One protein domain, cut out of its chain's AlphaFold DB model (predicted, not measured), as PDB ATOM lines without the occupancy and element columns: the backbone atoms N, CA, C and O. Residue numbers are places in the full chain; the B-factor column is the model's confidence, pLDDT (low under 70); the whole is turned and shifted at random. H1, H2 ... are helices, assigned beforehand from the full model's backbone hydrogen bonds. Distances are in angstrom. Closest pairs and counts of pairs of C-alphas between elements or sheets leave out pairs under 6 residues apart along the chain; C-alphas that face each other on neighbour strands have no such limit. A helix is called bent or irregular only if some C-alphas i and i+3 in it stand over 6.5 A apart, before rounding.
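What this domain is: This is residues 4 to 59 of the 61 residues of the protein "HTH rpiR-type domain-containing protein" of Caldibacillus thermoamylovorans (UniProt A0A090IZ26). The model is a rounded cluster of five short helices, with H2 and H5 in the middle, H1 at one end of the longest axis and H4 with the very short H3 at the other end. The first part of H2, residues 18 to 21, packs on H5 at about a right angle, H4 packs on H5 with Ala 41 closest to Pro 48, the first residue of H5, and H1 touches no helix, though it is near H2 and close to H5. The printed part has 56 residues with five named helices, H1, H2, H3, H4 and H5 in that order along the chain, and no named strand; the class is all helix. The whole is compact, with a radius of gyration of the C-alphas of 10.6 A, and spans 27 by 21 by 17 A.

Where its parts are: The printed part begins with H1, residues 4 to 13, whose first C-alpha, that of Gln 4, is at (435.292, 482.594, 356.057). H1 measures 14.5 A from first to last C-alpha and is irregular: C-alphas 9 and 12 are 8.0 A apart. H2, residues 16 to 27, is the longest helix by residues, with 12 of them, and measures 16.7 A. It begins at C-alpha 16, at (437.888, 467.462, 350.627). H3 has four residues, 29 to 32, and measures 5.4 A. H4, residues 37 to 43, measures 10.0 A. H5, residues 48 to 57, measures 14.6 A and ends at C-alpha 57, at (446.666, 478.586, 350.201).

How they stand to each other: H1 touches no helix. H1 and H2 are near each other, with 6 pairs of C-alphas within 10 A, and their closest C-alphas are 8.3 A apart. H1 and H5 are close but not clearly touching: their closest C-alphas, those of Tyr 10 and Ile 57, are 7.1 A apart. The lines of H1 and H5 are about perpendicular at 75 degrees, the line of H1 being a rough one. H2 touches H5 with residues 18 to 21 alone, and the closest C-alphas are those of Asp 18 and Leu 54, 6.4 A apart. H2 and H5 are about perpendicular at 85 degrees. H2 and H4 are near each other, with 6 pairs of C-alphas within 10 A. H3 is close to H2 but not clearly touching, the closest C-alphas being those of Ile 25 and Ile 32, 6.6 A apart. H3 is also close to H4 but not clearly touching, with C-alphas 32 and 40 the closest at 7.5 A. H4 and H5 touch, with 8 pairs of C-alphas within 8 A; the closest are those of Ala 41 and Pro 48, 5.3 A apart. H4 and H5 run opposite ways at a steep tilt of 66 degrees. H1 stays apart from H3 and from H4, and H3 stays apart from H5. In H2, H4 and H5 every pair of O i and N i+4 is within hydrogen-bond range, in H1 4 of 6 are, and H3 is too short for such a pair.

The domain as a whole: The two C-alphas farthest apart are those of Tyr 12 and Asn 34, at 29.2 A, and the first and last printed C-alphas, those of Gln 4 and Lys 59, are 12.3 A apart. The printed part has no cut, and the links H1 to H2, H2 to H3, H3 to H4 and H4 to H5 are tight. The mean pLDDT of the printed part is 89.7, and the model's confidence is low, under 70, at residues 58 to 59.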
ATOM      1  N   GLN A   4     436.179 483.203 357.054       81.56
ATOM      2  CA  GLN A   4     435.292 482.594 356.057       81.56
ATOM      3  C   GLN A   4     435.362 483.282 354.687       81.56
ATOM      4  O   GLN A   4     435.421 482.595 353.675       81.56
ATOM      5  N   GLU A   5     435.454 484.614 354.639       84.44
ATOM      6  CA  GLU A   5     435.598 485.357 353.375       84.44
ATOM      7  C   GLU A   5     436.898 484.982 352.644       84.44
ATOM      8  O   GLU A   5     436.944 484.931 351.414       84.44
ATOM      9  N   ARG A   6     437.979 484.717 353.394       83.06
ATOM     10  CA  ARG A   6     439.243 484.240 352.813       83.06
ATOM     11  C   ARG A   6     439.104 482.822 352.275       83.06
ATOM     12  O   ARG A   6     439.593 482.571 351.181       83.06
ATOM     13  N   ILE A   7     438.445 481.928 353.008       85.81
ATOM     14  CA  ILE A   7     438.208 480.551 352.559       85.81
ATOM     15  C   ILE A   7     437.398 480.535 351.259       85.81
ATOM     16  O   ILE A   7     437.871 479.978 350.275       85.81
ATOM     17  N   GLN A   8     436.265 481.242 351.211       86.00
ATOM     18  CA  GLN A   8     435.417 481.330 350.013       86.00
ATOM     19  C   GLN A   8     436.189 481.836 348.787       86.00
ATOM     20  O   GLN A   8     436.047 481.325 347.681       86.00
ATOM     21  N   LYS A   9     437.085 482.813 348.973       86.94
ATOM     22  CA  LYS A   9     437.914 483.340 347.878       86.94
ATOM     23  C   LYS A   9     438.852 482.293 347.259       86.94
ATOM     24  O   LYS A   9     439.240 482.440 346.098       86.94
ATOM     25  N   TYR A  10     439.265 481.288 348.025       86.00
ATOM     26  CA  TYR A  10     440.235 480.275 347.601       86.00
ATOM     27  C   TYR A  10     439.637 478.871 347.477       86.00
ATOM     28  O   TYR A  10     440.395 477.936 347.245       86.00
ATOM     29  N   GLU A  11     438.311 478.738 347.556       85.69
ATOM     30  CA  GLU A  11     437.575 477.467 347.548       85.69
ATOM     31  C   GLU A  11     437.957 476.558 346.371       85.69
ATOM     32  O   GLU A  11     438.236 475.383 346.560       85.69
ATOM     33  N   TYR A  12     438.151 477.124 345.176       87.69
ATOM     34  CA  TYR A  12     438.588 476.388 343.979       87.69
ATOM     35  C   TYR A  12     439.975 475.715 344.085       87.69
ATOM     36  O   TYR A  12     440.363 474.968 343.187       87.69
ATOM     37  N   LYS A  13     440.767 476.029 345.119       87.69
ATOM     38  CA  LYS A  13     442.079 475.414 345.403       87.69
ATOM     39  C   LYS A  13     442.036 474.412 346.554       87.69
ATOM     40  O   LYS A  13     443.073 473.812 346.844       87.69
ATOM     41  N   LEU A  14     440.902 474.307 347.238       89.69
ATOM     42  CA  LEU A  14     440.712 473.414 348.369       89.69
ATOM     43  C   LEU A  14     440.265 472.043 347.862       89.69
ATOM     44  O   LEU A  14     439.674 471.917 346.790       89.69
ATOM     45  N   ASN A  15     440.621 471.014 348.614       91.38
ATOM     46  CA  ASN A  15     440.134 469.655 348.418       91.38
ATOM     47  C   ASN A  15     439.336 469.197 349.644       91.38
ATOM     48  O   ASN A  15     439.357 469.854 350.681       91.38
ATOM     49  N   ASP A  16     438.733 468.013 349.561       92.06
ATOM     50  CA  ASP A  16     437.888 467.462 350.627       92.06
ATOM     51  C   ASP A  16     438.590 467.388 351.997       92.06
ATOM     52  O   ASP A  16     437.954 467.492 353.044       92.06
ATOM     53  N   THR A  17     439.914 467.188 352.022       92.75
ATOM     54  CA  THR A  17     440.690 467.200 353.272       92.75
ATOM     55  C   THR A  17     440.857 468.617 353.814       92.75
ATOM     56  O   THR A  17     440.781 468.819 355.024       92.75
ATOM     57  N   ASP A  18     441.080 469.599 352.943       92.38
ATOM     58  CA  ASP A  18     441.143 471.009 353.327       92.38
ATOM     59  C   ASP A  18     439.814 471.475 353.929       92.38
ATOM     60  O   ASP A  18     439.828 472.140 354.968       92.38
ATOM     61  N   ASP A  19     438.687 471.060 353.347       91.62
ATOM     62  CA  ASP A  19     437.349 471.378 353.855       91.62
ATOM     63  C   ASP A  19     437.130 470.811 355.262       91.62
ATOM     64  O   ASP A  19     436.719 471.542 356.166       91.62
ATOM     65  N   GLN A  20     437.519 469.553 355.494       92.94
ATOM     66  CA  GLN A  20     437.468 468.932 356.824       92.94
ATOM     67  C   GLN A  20     438.334 469.677 357.850       92.94
ATOM     68  O   GLN A  20     437.920 469.885 358.993       92.94
ATOM     69  N   ILE A  21     439.538 470.107 357.455       93.31
ATOM     70  CA  ILE A  21     440.417 470.881 358.337       93.31
ATOM     71  C   ILE A  21     439.775 472.235 358.672       93.31
ATOM     72  O   ILE A  21     439.779 472.648 359.833       93.31
ATOM     73  N   ILE A  22     439.213 472.929 357.680       92.06
ATOM     74  CA  ILE A  22     438.556 474.229 357.860       92.06
ATOM     75  C   ILE A  22     437.341 474.107 358.779       92.06
ATOM     76  O   ILE A  22     437.202 474.908 359.706       92.06
ATOM     77  N   GLU A  23     436.487 473.112 358.553       92.50
ATOM     78  CA  GLU A  23     435.311 472.851 359.380       92.50
ATOM     79  C   GLU A  23     435.714 472.598 360.837       92.50
ATOM     80  O   GLU A  23     435.186 473.232 361.756       92.50
ATOM     81  N   TYR A  24     436.723 471.751 361.056       92.81
ATOM     82  CA  TYR A  24     437.240 471.488 362.395       92.81
ATOM     83  C   TYR A  24     437.752 472.767 363.072       92.81
ATOM     84  O   TYR A  24     437.417 473.029 364.230       92.81
ATOM     85  N   ILE A  25     438.522 473.587 362.348       90.50
ATOM     86  CA  ILE A  25     439.042 474.874 362.830       90.50
ATOM     87  C   ILE A  25     437.905 475.824 363.218       90.50
ATOM     88  O   ILE A  25     437.985 476.477 364.258       90.50
ATOM     89  N   ILE A  26     436.846 475.907 362.408       89.75
ATOM     90  CA  ILE A  26     435.691 476.771 362.677       89.75
ATOM     91  C   ILE A  26     434.964 476.326 363.948       89.75
ATOM     92  O   ILE A  26     434.611 477.182 364.762       89.75
ATOM     93  N   ASN A  27     434.804 475.017 364.137       93.31
ATOM     94  CA  ASN A  27     434.099 474.442 365.279       93.31
ATOM     95  C   ASN A  27     434.925 474.462 366.582       93.31
ATOM     96  O   ASN A  27     434.346 474.450 367.665       93.31
ATOM     97  N   HIS A  28     436.259 474.563 366.502       93.06
ATOM     98  CA  HIS A  28     437.164 474.469 367.660       93.06
ATOM     99  C   HIS A  28     438.110 475.673 367.815       93.06
ATOM    100  O   HIS A  28     439.187 475.543 368.397       93.06
ATOM    101  N   LYS A  29     437.739 476.867 367.322       86.50
ATOM    102  CA  LYS A  29     438.626 478.054 367.229       86.50
ATOM    103  C   LYS A  29     439.460 478.367 368.479       86.50
ATOM    104  O   LYS A  29     440.611 478.760 368.342       86.50
ATOM    105  N   GLN A  30     438.884 478.237 369.675       88.19
ATOM    106  CA  GLN A  30     439.581 478.531 370.937       88.19
ATOM    107  C   GLN A  30     440.618 477.468 371.308       88.19
ATOM    108  O   GLN A  30     441.613 477.761 371.961       88.19
ATOM    109  N   GLU A  31     440.378 476.223 370.909       90.25
ATOM    110  CA  GLU A  31     441.276 475.113 371.185       90.25
ATOM    111  C   GLU A  31     442.441 475.095 370.194       90.25
ATOM    112  O   GLU A  31     443.580 474.846 370.591       90.25
ATOM    113  N   ILE A  32     442.183 475.407 368.914       89.94
ATOM    114  CA  ILE A  32     443.211 475.294 367.871       89.94
ATOM    115  C   ILE A  32     444.421 476.193 368.125       89.94
ATOM    116  O   ILE A  32     445.522 475.876 367.686       89.94
ATOM    117  N   THR A  33     444.227 477.316 368.823       87.44
ATOM    118  CA  THR A  33     445.303 478.265 369.137       87.44
ATOM    119  C   THR A  33     446.253 477.732 370.203       87.44
ATOM    120  O   THR A  33     447.345 478.271 370.361       87.44
ATOM    121  N   ASN A  34     445.855 476.676 370.918       93.06
ATOM    122  CA  ASN A  34     446.590 476.100 372.041       93.06
ATOM    123  C   ASN A  34     447.216 474.736 371.712       93.06
ATOM    124  O   ASN A  34     447.832 474.122 372.582       93.06
ATOM    125  N   ILE A  35     447.062 474.243 370.480       93.44
ATOM    126  CA  ILE A  35     447.613 472.955 370.049       93.44
ATOM    127  C   ILE A  35     448.617 473.142 368.912       93.44
ATOM    128  O   ILE A  35     448.532 474.072 368.112       93.44
ATOM    129  N   SER A  36     449.588 472.235 368.832       94.62
ATOM    130  CA  SER A  36     450.571 472.245 367.748       94.62
ATOM    131  C   SER A  36     449.955 471.805 366.414       94.62
ATOM    132  O   SER A  36     448.951 471.087 366.378       94.62
ATOM    133  N   ILE A  37     450.614 472.149 365.303       92.50
ATOM    134  CA  ILE A  37     450.251 471.651 363.966       92.50
ATOM    135  C   ILE A  37     450.300 470.117 363.921       92.50
ATOM    136  O   ILE A  37     449.459 469.497 363.275       92.50
ATOM    137  N   GLN A  38     451.254 469.492 364.620       95.94
ATOM    138  CA  GLN A  38     451.365 468.035 364.705       95.94
ATOM    139  C   GLN A  38     450.153 467.432 365.417       95.94
ATOM    140  O   GLN A  38     449.575 466.466 364.933       95.94
ATOM    141  N   THR A  39     449.730 468.033 366.531       95.50
ATOM    142  CA  THR A  39     448.537 467.609 367.272       95.50
ATOM    143  C   THR A  39     447.281 467.734 366.415       95.50
ATOM    144  O   THR A  39     446.478 466.804 366.372       95.50
ATOM    145  N   LEU A  40     447.119 468.859 365.712       94.25
ATOM    146  CA  LEU A  40     445.986 469.075 364.815       94.25
ATOM    147  C   LEU A  40     445.963 468.044 363.677       94.25
ATOM    148  O   LEU A  40     444.920 467.459 363.399       94.25
ATOM    149  N   ALA A  41     447.120 467.771 363.069       95.25
ATOM    150  CA  ALA A  41     447.248 466.774 362.014       95.25
ATOM    151  C   ALA A  41     446.854 465.367 362.499       95.25
ATOM    152  O   ALA A  41     446.051 464.704 361.847       95.25
ATOM    153  N   SER A  42     447.333 464.954 363.678       95.50
ATOM    154  CA  SER A  42     446.980 463.658 364.267       95.50
ATOM    155  C   SER A  42     445.479 463.513 364.534       95.50
ATOM    156  O   SER A  42     444.921 462.446 364.300       95.50
ATOM    157  N   ARG A  43     444.808 464.575 365.000       93.94
ATOM    158  CA  ARG A  43     443.356 464.557 365.264       93.94
ATOM    159  C   ARG A  43     442.515 464.445 363.996       93.94
ATOM    160  O   ARG A  43     441.428 463.885 364.038       93.94
ATOM    161  N   LEU A  44     443.026 464.977 362.892       94.06
ATOM    162  CA  LEU A  44     442.373 464.965 361.584       94.06
ATOM    163  C   LEU A  44     442.856 463.813 360.691       94.06
ATOM    164  O   LEU A  44     442.611 463.835 359.490       94.06
ATOM    165  N   TYR A  45     443.564 462.828 361.261       94.88
ATOM    166  CA  TYR A  45     444.120 461.677 360.538       94.88
ATOM    167  C   TYR A  45     444.906 462.078 359.277       94.88
ATOM    168  O   TYR A  45     444.879 461.400 358.252       94.88
ATOM    169  N   THR A  46     445.617 463.205 359.355       95.38
ATOM    170  CA  THR A  46     446.406 463.777 358.260       95.38
ATOM    171  C   THR A  46     447.842 464.046 358.709       95.38
ATOM    172  O   THR A  46     448.224 463.787 359.849       95.38
ATOM    173  N   VAL A  47     448.673 464.564 357.806       96.19
ATOM    174  CA  VAL A  47     450.075 464.898 358.086       96.19
ATOM    175  C   VAL A  47     450.263 466.407 358.286       96.19
ATOM    176  O   VAL A  47     449.544 467.201 357.675       96.19
ATOM    177  N   PRO A  48     451.266 466.848 359.074       96.06
ATOM    178  CA  PRO A  48     451.532 468.273 359.315       96.06
ATOM    179  C   PRO A  48     451.660 469.108 358.035       96.06
ATOM    180  O   PRO A  48     451.211 470.251 357.979       96.06
ATOM    181  N   ASN A  49     452.225 468.520 356.977       94.88
ATOM    182  CA  ASN A  49     452.374 469.179 355.681       94.88
ATOM    183  C   ASN A  49     451.034 469.559 355.043       94.88
ATOM    184  O   ASN A  49     450.968 470.585 354.368       94.88
ATOM    185  N   THR A  50     449.971 468.784 355.272       94.19
ATOM    186  CA  THR A  50     448.623 469.105 354.790       94.19
ATOM    187  C   THR A  50     448.125 470.395 355.432       94.19
ATOM    188  O   THR A  50     447.691 471.304 354.729       94.19
ATOM    189  N   ILE A  51     448.294 470.523 356.752       93.50
ATOM    190  CA  ILE A  51     447.912 471.723 357.506       93.50
ATOM    191  C   ILE A  51     448.728 472.941 357.042       93.50
ATOM    192  O   ILE A  51     448.182 474.013 356.799       93.50
ATOM    193  N   VAL A  52     450.043 472.778 356.855       92.06
ATOM    194  CA  VAL A  52     450.918 473.859 356.367       92.06
ATOM    195  C   VAL A  52     450.539 474.296 354.949       92.06
ATOM    196  O   VAL A  52     450.547 475.492 354.651       92.06
ATOM    197  N   ARG A  53     450.211 473.346 354.064       90.94
ATOM    198  CA  ARG A  53     449.740 473.631 352.702       90.94
ATOM    199  C   ARG A  53     448.469 474.475 352.741       90.94
ATOM    200  O   ARG A  53     448.429 475.499 352.059       90.94
ATOM    201  N   LEU A  54     447.494 474.094 353.568       90.19
ATOM    202  CA  LEU A  54     446.257 474.851 353.751       90.19
ATOM    203  C   LEU A  54     446.546 476.296 354.176       90.19
ATOM    204  O   LEU A  54     446.119 477.227 353.495       90.19
ATOM    205  N   SER A  55     447.360 476.495 355.219       84.81
ATOM    206  CA  SER A  55     447.712 477.833 355.721       84.81
ATOM    207  C   SER A  55     448.319 478.746 354.651       84.81
ATOM    208  O   SER A  55     448.051 479.952 354.636       84.81
ATOM    209  N   LYS A  56     449.101 478.174 353.726       82.25
ATOM    210  CA  LYS A  56     449.691 478.899 352.590       82.25
ATOM    211  C   LYS A  56     448.656 479.260 351.522       82.25
ATOM    212  O   LYS A  56     448.713 480.367 350.990       82.25
ATOM    213  N   ILE A  57     447.719 478.360 351.210       73.25
ATOM    214  CA  ILE A  57     446.666 478.586 350.201       73.25
ATOM    215  C   ILE A  57     445.766 479.752 350.616       73.25
ATOM    216  O   ILE A  57     445.491 480.640 349.810       73.25
ATOM    217  N   SER A  58     445.366 479.789 351.886       64.69
ATOM    218  CA  SER A  58     444.446 480.793 352.429       64.69
ATOM    219  C   SER A  58     445.113 482.111 352.850       64.69
ATOM    220  O   SER A  58     444.417 482.992 353.358       64.69
ATOM    221  N   LYS A  59     446.440 482.258 352.664       64.50
ATOM    222  CA  LYS A  59     447.254 483.364 353.215       64.50
ATOM    223  C   LYS A  59     446.940 483.620 354.699       64.50
ATOM    224  O   LYS A  59     446.582 484.730 355.085       64.50
TER     225      LYS A  59